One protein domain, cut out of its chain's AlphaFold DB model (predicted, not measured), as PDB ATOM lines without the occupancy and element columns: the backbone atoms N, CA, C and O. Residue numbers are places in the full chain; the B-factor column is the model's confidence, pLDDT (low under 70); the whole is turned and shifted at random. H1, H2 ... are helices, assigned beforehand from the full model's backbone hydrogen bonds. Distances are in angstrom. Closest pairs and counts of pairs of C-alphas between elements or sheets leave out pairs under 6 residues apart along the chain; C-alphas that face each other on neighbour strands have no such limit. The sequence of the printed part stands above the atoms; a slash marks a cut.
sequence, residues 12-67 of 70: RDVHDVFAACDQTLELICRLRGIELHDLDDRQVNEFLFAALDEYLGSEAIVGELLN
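Overview. This is residues 12 to 67 of the 70 residues of an uncharacterized protein of Paraburkholderia sp. BL8N3 (UniProt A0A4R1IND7). Two longer helices, H1 and H2, cross nearly at right angles, and the first part of H1, residues 12 to 20, sticks out beyond the crossing as a free arm. A short third helix, H3, turns off the last end of H2 at another corner, apart from H1. The printed part has 56 residues with three named helices, in the order H1, H2, H3, and no named strand; the class is all helix. The whole is only just loose, close to compact, with a radius of gyration of the C-alphas of 12.5 A, and it spans 37 by 27 by 18 A along its three main axes.

Along the chain. The printed part begins with H1, residues 12 to 32, which runs from C-alpha 12 at (30.958, 33.790, 4.734) to C-alpha 32 at (5.053, 19.700, 12.298), 30.4 A. Residues 33 to 40 follow as a short link. H2, residues 41 to 56, begins with C-alpha 41 at (20.981, 16.113, 16.757) and is 21.7 A from first to last C-alpha. After the tight link of residues 57 and 58 comes H3, residues 59 to 67, 12.1 A from first to last C-alpha; it ends with C-alpha 67 at (25.896, 23.271, -12.568).

Arrangement. H1 touches H2, with 6 pairs of C-alphas within 8 A. The closest C-alphas of the two are those of Leu 25 and Leu 48, 6.7 A apart. H1 touches H2 with residues 21 to 28 alone, and H2 touches H1 with residues 44 to 48 alone. Their lines are about perpendicular, at 85 degrees. H2 and H3 are close but not clearly touching; their closest C-alphas are those of Leu 56 and Val 62, 5.4 A apart. Their lines are also about perpendicular, at 83 degrees. H1 and H3 are apart. In H1 and H2 every O i to N i+4 pair is within hydrogen-bond range, and in H3 4 of 5 are.

Size, cuts and confidence. The two C-alphas farthest apart are those of Asp 38 and Asn 67, at 36.7 A, while the first and last printed C-alphas, of Arg 12 and Asn 67, are 20.9 A apart. Without residues 12 to 20, which stand free, the remaining 47 residues span 36 by 18 by 14 A. The printed part has no cut and no long link between its helices. The mean pLDDT of the printed part is 74.9; it is under 70 at residues 54 to 67, of which 54 to 56 belong to H2 and 59 to 67 to H3. The mean pLDDT of H3 is 53.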
ATOM      1  N   ARG A  12      32.262  33.218   5.074       81.38
ATOM      2  CA  ARG A  12      30.958  33.790   4.734       81.38
ATOM      3  C   ARG A  12      30.054  32.776   4.043       81.38
ATOM      4  O   ARG A  12      28.914  32.635   4.453       81.38
ATOM      5  N   ASP A  13      30.580  32.038   3.068       77.31
ATOM      6  CA  ASP A  13      29.810  30.994   2.378       77.31
ATOM      7  C   ASP A  13      29.325  29.930   3.370       77.31
ATOM      8  O   ASP A  13      28.179  29.496   3.326       77.31
ATOM      9  N   VAL A  14      30.189  29.549   4.313       78.69
ATOM     10  CA  VAL A  14      29.844  28.602   5.381       78.69
ATOM     11  C   VAL A  14      28.760  29.176   6.301       78.69
ATOM     12  O   VAL A  14      27.786  28.488   6.591       78.69
ATOM     13  N   HIS A  15      28.898  30.433   6.729       82.31
ATOM     14  CA  HIS A  15      27.899  31.114   7.557       82.31
ATOM     15  C   HIS A  15      26.527  31.182   6.874       82.31
ATOM     16  O   HIS A  15      25.514  30.868   7.494       82.31
ATOM     17  N   ASP A  16      26.493  31.556   5.594       79.88
ATOM     18  CA  ASP A  16      25.249  31.717   4.842       79.88
ATOM     19  C   ASP A  16      24.526  30.370   4.661       79.88
ATOM     20  O   ASP A  16      23.301  30.307   4.769       79.88
ATOM     21  N   VAL A  17      25.273  29.273   4.481       80.94
ATOM     22  CA  VAL A  17      24.710  27.912   4.454       80.94
ATOM     23  C   VAL A  17      24.115  27.527   5.809       80.94
ATOM     24  O   VAL A  17      22.985  27.045   5.852       80.94
ATOM     25  N   PHE A  18      24.825  27.765   6.917       81.75
ATOM     26  CA  PHE A  18      24.297  27.445   8.247       81.75
ATOM     27  C   PHE A  18      23.036  28.245   8.582       81.75
ATOM     28  O   PHE A  18      22.080  27.670   9.094       81.75
ATOM     29  N   ALA A  19      22.992  29.531   8.226       82.69
ATOM     30  CA  ALA A  19      21.800  30.355   8.410       82.69
ATOM     31  C   ALA A  19      20.601  29.828   7.600       82.69
ATOM     32  O   ALA A  19      19.477  29.798   8.100       82.69
ATOM     33  N   ALA A  20      20.829  29.375   6.364       82.94
ATOM     34  CA  ALA A  20      19.779  28.788   5.534       82.94
ATOM     35  C   ALA A  20      19.272  27.443   6.089       82.94
ATOM     36  O   ALA A  20      18.067  27.178   6.066       82.94
ATOM     37  N   CYS A  21      20.172  26.603   6.610       83.31
ATOM     38  CA  CYS A  21      19.807  25.360   7.290       83.31
ATOM     39  C   CYS A  21      18.942  25.625   8.527       83.31
ATOM     40  O   CYS A  21      17.919  24.965   8.691       83.31
ATOM     41  N   ASP A  22      19.315  26.612   9.345       83.69
ATOM     42  CA  ASP A  22      18.585  26.985  10.561       83.69
ATOM     43  C   ASP A  22      17.156  27.450  10.231       83.69
ATOM     44  O   ASP A  22      16.176  26.898  10.728       83.69
ATOM     45  N   GLN A  23      17.015  28.353   9.254       85.81
ATOM     46  CA  GLN A  23      15.708  28.815   8.765       85.81
ATOM     47  C   GLN A  23      14.840  27.680   8.198       85.81
ATOM     48  O   GLN A  23      13.618  27.668   8.374       85.81
ATOM     49  N   THR A  24      15.458  26.723   7.503       84.75
ATOM     50  CA  THR A  24      14.757  25.555   6.948       84.75
ATOM     51  C   THR A  24      14.249  24.648   8.064       84.75
ATOM     52  O   THR A  24      13.103  24.198   8.031       84.75
ATOM     53  N   LEU A  25      15.079  24.411   9.077       84.75
ATOM     54  CA  LEU A  25      14.733  23.582  10.221       84.75
ATOM     55  C   LEU A  25      13.611  24.215  11.053       84.75
ATOM     56  O   LEU A  25      12.629  23.540  11.354       84.75
ATOM     57  N   GLU A  26      13.684  25.521  11.326       86.56
ATOM     58  CA  GLU A  26      12.600  26.271  11.975       86.56
ATOM     59  C   GLU A  26      11.266  26.130  11.226       86.56
ATOM     60  O   GLU A  26      10.209  25.944  11.841       86.56
ATOM     61  N   LEU A  27      11.295  26.201   9.891       86.88
ATOM     62  CA  LEU A  27      10.103  26.030   9.063       86.88
ATOM     63  C   LEU A  27       9.526  24.614   9.189       86.88
ATOM     64  O   LEU A  27       8.315  24.469   9.362       86.88
ATOM     65  N   ILE A  28      10.369  23.580   9.137       84.56
ATOM     66  CA  ILE A  28       9.942  22.180   9.286       84.56
ATOM     67  C   ILE A  28       9.317  21.950  10.666       84.56
ATOM     68  O   ILE A  28       8.234  21.367  10.756       84.56
ATOM     69  N   CYS A  29       9.954  22.450  11.727       86.81
ATOM     70  CA  CYS A  29       9.444  22.394  13.098       86.81
ATOM     71  C   CYS A  29       8.045  23.014  13.197       86.81
ATOM     72  O   CYS A  29       7.103  22.369  13.665       86.81
ATOM     73  N   ARG A  30       7.866  24.219  12.639       86.38
ATOM     74  CA  ARG A  30       6.570  24.911  12.606       86.38
ATOM     75  C   ARG A  30       5.501  24.121  11.854       86.38
ATOM     76  O   ARG A  30       4.370  24.038  12.326       86.38
ATOM     77  N   LEU A  31       5.841  23.537  10.704       86.44
ATOM     78  CA  LEU A  31       4.909  22.725   9.912       86.44
ATOM     79  C   LEU A  31       4.475  21.450  10.646       86.44
ATOM     80  O   LEU A  31       3.358  20.979  10.441       86.44
ATOM     81  N   ARG A  32       5.340  20.900  11.502       82.88
ATOM     82  CA  ARG A  32       5.053  19.700  12.298       82.88
ATOM     83  C   ARG A  32       4.462  19.995  13.679       82.88
ATOM     84  O   ARG A  32       4.046  19.056  14.349       82.88
ATOM     85  N   GLY A  33       4.396  21.263  14.089       88.06
ATOM     86  CA  GLY A  33       3.935  21.662  15.422       88.06
ATOM     87  C   GLY A  33       4.875  21.210  16.543       88.06
ATOM     88  O   GLY A  33       4.405  20.878  17.627       88.06
ATOM     89  N   ILE A  34       6.179  21.145  16.259       87.00
ATOM     90  CA  ILE A  34       7.237  20.733  17.191       87.00
ATOM     91  C   ILE A  34       8.128  21.949  17.462       87.00
ATOM     92  O   ILE A  34       8.345  22.764  16.563       87.00
ATOM     93  N   GLU A  35       8.651  22.078  18.677       83.94
ATOM     94  CA  GLU A  35       9.617  23.119  19.016       83.94
ATOM     95  C   GLU A  35      11.047  22.691  18.662       83.94
ATOM     96  O   GLU A  35      11.426  21.532  18.807       83.94
ATOM     97  N   LEU A  36      11.882  23.640  18.227       77.19
ATOM     98  CA  LEU A  36      13.257  23.346  17.804       77.19
ATOM     99  C   LEU A  36      14.108  22.724  18.926       77.19
ATOM    100  O   LEU A  36      14.949  21.871  18.665       77.19
ATOM    101  N   HIS A  37      13.871  23.136  20.173       81.56
ATOM    102  CA  HIS A  37      14.604  22.654  21.347       81.56
ATOM    103  C   HIS A  37      14.226  21.228  21.774       81.56
ATOM    104  O   HIS A  37      14.920  20.649  22.608       81.56
ATOM    105  N   ASP A  38      13.154  20.673  21.206       81.75
ATOM    106  CA  ASP A  38      12.725  19.294  21.446       81.75
ATOM    107  C   ASP A  38      13.391  18.301  20.482       81.75
ATOM    108  O   ASP A  38      13.185  17.092  20.610       81.75
ATOM    109  N   LEU A  39      14.173  18.790  19.509       81.19
ATOM    110  CA  LEU A  39      14.892  17.950  18.558       81.19
ATOM    111  C   LEU A  39      16.276  17.576  19.079       81.19
ATOM    112  O   LEU A  39      17.076  18.436  19.446       81.19
ATOM    113  N   ASP A  40      16.589  16.285  19.030       83.88
ATOM    114  CA  ASP A  40      17.964  15.817  19.159       83.88
ATOM    115  C   ASP A  40      18.751  15.994  17.840       83.88
ATOM    116  O   ASP A  40      18.183  16.142  16.752       83.88
ATOM    117  N   ASP A  41      20.087  15.949  17.919       77.06
ATOM    118  CA  ASP A  41      20.981  16.113  16.757       77.06
ATOM    119  C   ASP A  41      20.679  15.125  15.614       77.06
ATOM    120  O   ASP A  41      20.954  15.390  14.438       77.06
ATOM    121  N   ARG A  42      20.125  13.953  15.940       83.12
ATOM    122  CA  ARG A  42      19.757  12.944  14.949       83.12
ATOM    123  C   ARG A  42      18.468  13.344  14.232       83.12
ATOM    124  O   ARG A  42      18.425  13.246  13.008       83.12
ATOM    125  N   GLN A  43      17.457  13.811  14.951       80.88
ATOM    126  CA  GLN A  43      16.189  14.285  14.400       80.88
ATOM    127  C   GLN A  43      16.392  15.524  13.528       80.88
ATOM    128  O   GLN A  43      15.796  15.616  12.455       80.88
ATOM    129  N   VAL A  44      17.288  16.428  13.933       80.75
ATOM    130  CA  VAL A  44      17.707  17.571  13.109       80.75
ATOM    131  C   VAL A  44      18.278  17.098  11.775       80.75
ATOM    132  O   VAL A  44      17.832  17.546  10.718       80.75
ATOM    133  N   ASN A  45      19.222  16.152  11.807       78.31
ATOM    134  CA  ASN A  45      19.794  15.585  10.589       78.31
ATOM    135  C   ASN A  45      18.727  14.899   9.727       78.31
ATOM    136  O   ASN A  45      18.669  15.154   8.528       78.31
ATOM    137  N   GLU A  46      17.863  14.063  10.308       83.25
ATOM    138  CA  GLU A  46      16.799  13.367   9.573       83.25
ATOM    139  C   GLU A  46      15.838  14.351   8.884       83.25
ATOM    140  O   GLU A  46      15.469  14.137   7.731       83.25
ATOM    141  N   PHE A  47      15.474  15.456   9.538       78.38
ATOM    142  CA  PHE A  47      14.610  16.481   8.943       78.38
ATOM    143  C   PHE A  47      15.304  17.257   7.831       78.38
ATOM    144  O   PHE A  47      14.698  17.481   6.782       78.38
ATOM    145  N   LEU A  48      16.573  17.618   8.027       76.69
ATOM    146  CA  LEU A  48      17.354  18.307   7.008       76.69
ATOM    147  C   LEU A  48      17.538  17.420   5.770       76.69
ATOM    148  O   LEU A  48      17.295  17.865   4.653       76.69
ATOM    149  N   PHE A  49      17.905  16.149   5.963       77.56
ATOM    150  CA  PHE A  49      18.069  15.193   4.871       77.56
ATOM    151  C   PHE A  49      16.753  14.873   4.176       77.56
ATOM    152  O   PHE A  49      16.757  14.796   2.959       77.56
ATOM    153  N   ALA A  50      15.636  14.732   4.892       78.00
ATOM    154  CA  ALA A  50      14.337  14.488   4.265       78.00
ATOM    155  C   ALA A  50      13.869  15.682   3.415       78.00
ATOM    156  O   ALA A  50      13.422  15.493   2.289       78.00
ATOM    157  N   ALA A  51      14.015  16.912   3.922       72.81
ATOM    158  CA  ALA A  51      13.674  18.118   3.168       72.81
ATOM    159  C   ALA A  51      14.600  18.324   1.960       72.81
ATOM    160  O   ALA A  51      14.156  18.742   0.892       72.81
ATOM    161  N   LEU A  52      15.887  18.001   2.117       70.75
ATOM    162  CA  LEU A  52      16.834  18.003   1.011       70.75
ATOM    163  C   LEU A  52      16.527  16.892   0.012       70.75
ATOM    164  O   LEU A  52      16.563  17.175  -1.168       70.75
ATOM    165  N   ASP A  53      16.198  15.673   0.423       71.06
ATOM    166  CA  ASP A  53      15.882  14.562  -0.484       71.06
ATOM    167  C   ASP A  53      14.599  14.831  -1.283       71.06
ATOM    168  O   ASP A  53      14.548  14.565  -2.476       71.06
ATOM    169  N   GLU A  54      13.592  15.473  -0.689       68.06
ATOM    170  CA  GLU A  54      12.401  15.919  -1.424       68.06
ATOM    171  C   GLU A  54      12.736  16.997  -2.472       68.06
ATOM    172  O   GLU A  54      12.217  16.986  -3.590       68.06
ATOM    173  N   TYR A  55      13.655  17.908  -2.142       59.50
ATOM    174  CA  TYR A  55      14.074  18.994  -3.028       59.50
ATOM    175  C   TYR A  55      15.100  18.553  -4.093       59.50
ATOM    176  O   TYR A  55      15.071  19.019  -5.230       59.50
ATOM    177  N   LEU A  56      16.003  17.637  -3.743       60.19
ATOM    178  CA  LEU A  56      17.137  17.158  -4.539       60.19
ATOM    179  C   LEU A  56      16.828  15.858  -5.295       60.19
ATOM    180  O   LEU A  56      17.415  15.614  -6.348       60.19
ATOM    181  N   GLY A  57      15.888  15.054  -4.798       54.06
ATOM    182  CA  GLY A  57      15.287  13.915  -5.496       54.06
ATOM    183  C   GLY A  57      14.438  14.338  -6.697       54.06
ATOM    184  O   GLY A  57      14.155  13.531  -7.582       54.06
ATOM    185  N   SER A  58      14.118  15.632  -6.810       53.59
ATOM    186  CA  SER A  58      13.914  16.259  -8.111       53.59
ATOM    187  C   SER A  58      15.287  16.439  -8.766       53.59
ATOM    188  O   SER A  58      15.957  17.450  -8.554       53.59
ATOM    189  N   GLU A  59      15.725  15.445  -9.552       53.84
ATOM    190  CA  GLU A  59      17.043  15.388 -10.227       53.84
ATOM    191  C   GLU A  59      17.446  16.689 -10.960       53.84
ATOM    192  O   GLU A  59      18.625  16.926 -11.233       53.84
ATOM    193  N   ALA A  60      16.482  17.567 -11.245       53.94
ATOM    194  CA  ALA A  60      16.695  18.896 -11.796       53.94
ATOM    195  C   ALA A  60      17.528  19.820 -10.884       53.94
ATOM    196  O   ALA A  60      18.407  20.519 -11.386       53.94
ATOM    197  N   ILE A  61      17.314  19.824  -9.561       53.59
ATOM    198  CA  ILE A  61      17.844  20.897  -8.700       53.59
ATOM    199  C   ILE A  61      19.274  20.630  -8.226       53.59
ATOM    200  O   ILE A  61      20.078  21.558  -8.172       53.59
ATOM    201  N   VAL A  62      19.653  19.374  -7.960       52.03
ATOM    202  CA  VAL A  62      21.065  19.015  -7.694       52.03
ATOM    203  C   VAL A  62      21.911  19.310  -8.924       52.03
ATOM    204  O   VAL A  62      22.983  19.900  -8.817       52.03
ATOM    205  N   GLY A  63      21.400  18.931 -10.101       51.16
ATOM    206  CA  GLY A  63      22.017  19.248 -11.377       51.16
ATOM    207  C   GLY A  63      22.220  20.749 -11.520       51.16
ATOM    208  O   GLY A  63      23.316  21.171 -11.844       51.16
ATOM    209  N   GLU A  64      21.226  21.572 -11.202       55.59
ATOM    210  CA  GLU A  64      21.288  23.027 -11.364       55.59
ATOM    211  C   GLU A  64      22.106  23.750 -10.273       55.59
ATOM    212  O   GLU A  64      22.819  24.704 -10.583       55.59
ATOM    213  N   LEU A  65      22.103  23.270  -9.026       52.59
ATOM    214  CA  LEU A  65      22.940  23.786  -7.932       52.59
ATOM    215  C   LEU A  65      24.417  23.415  -8.113       52.59
ATOM    216  O   LEU A  65      25.292  24.228  -7.820       52.59
ATOM    217  N   LEU A  66      24.706  22.223  -8.641       54.38
ATOM    218  CA  LEU A  66      26.069  21.797  -8.979       54.38
ATOM    219  C   LEU A  66      26.538  22.320 -10.351       54.38
ATOM    220  O   LEU A  66      27.740  22.322 -10.623       54.38
ATOM    221  N   ASN A  67      25.617  22.770 -11.214       50.50
ATOM    222  CA  ASN A  67      25.896  23.271 -12.568       50.50
ATOM    223  C   ASN A  67      25.660  24.786 -12.729       50.50
ATOM    224  O   ASN A  67      25.894  25.312 -13.821       50.50
TER     225      ASN A  67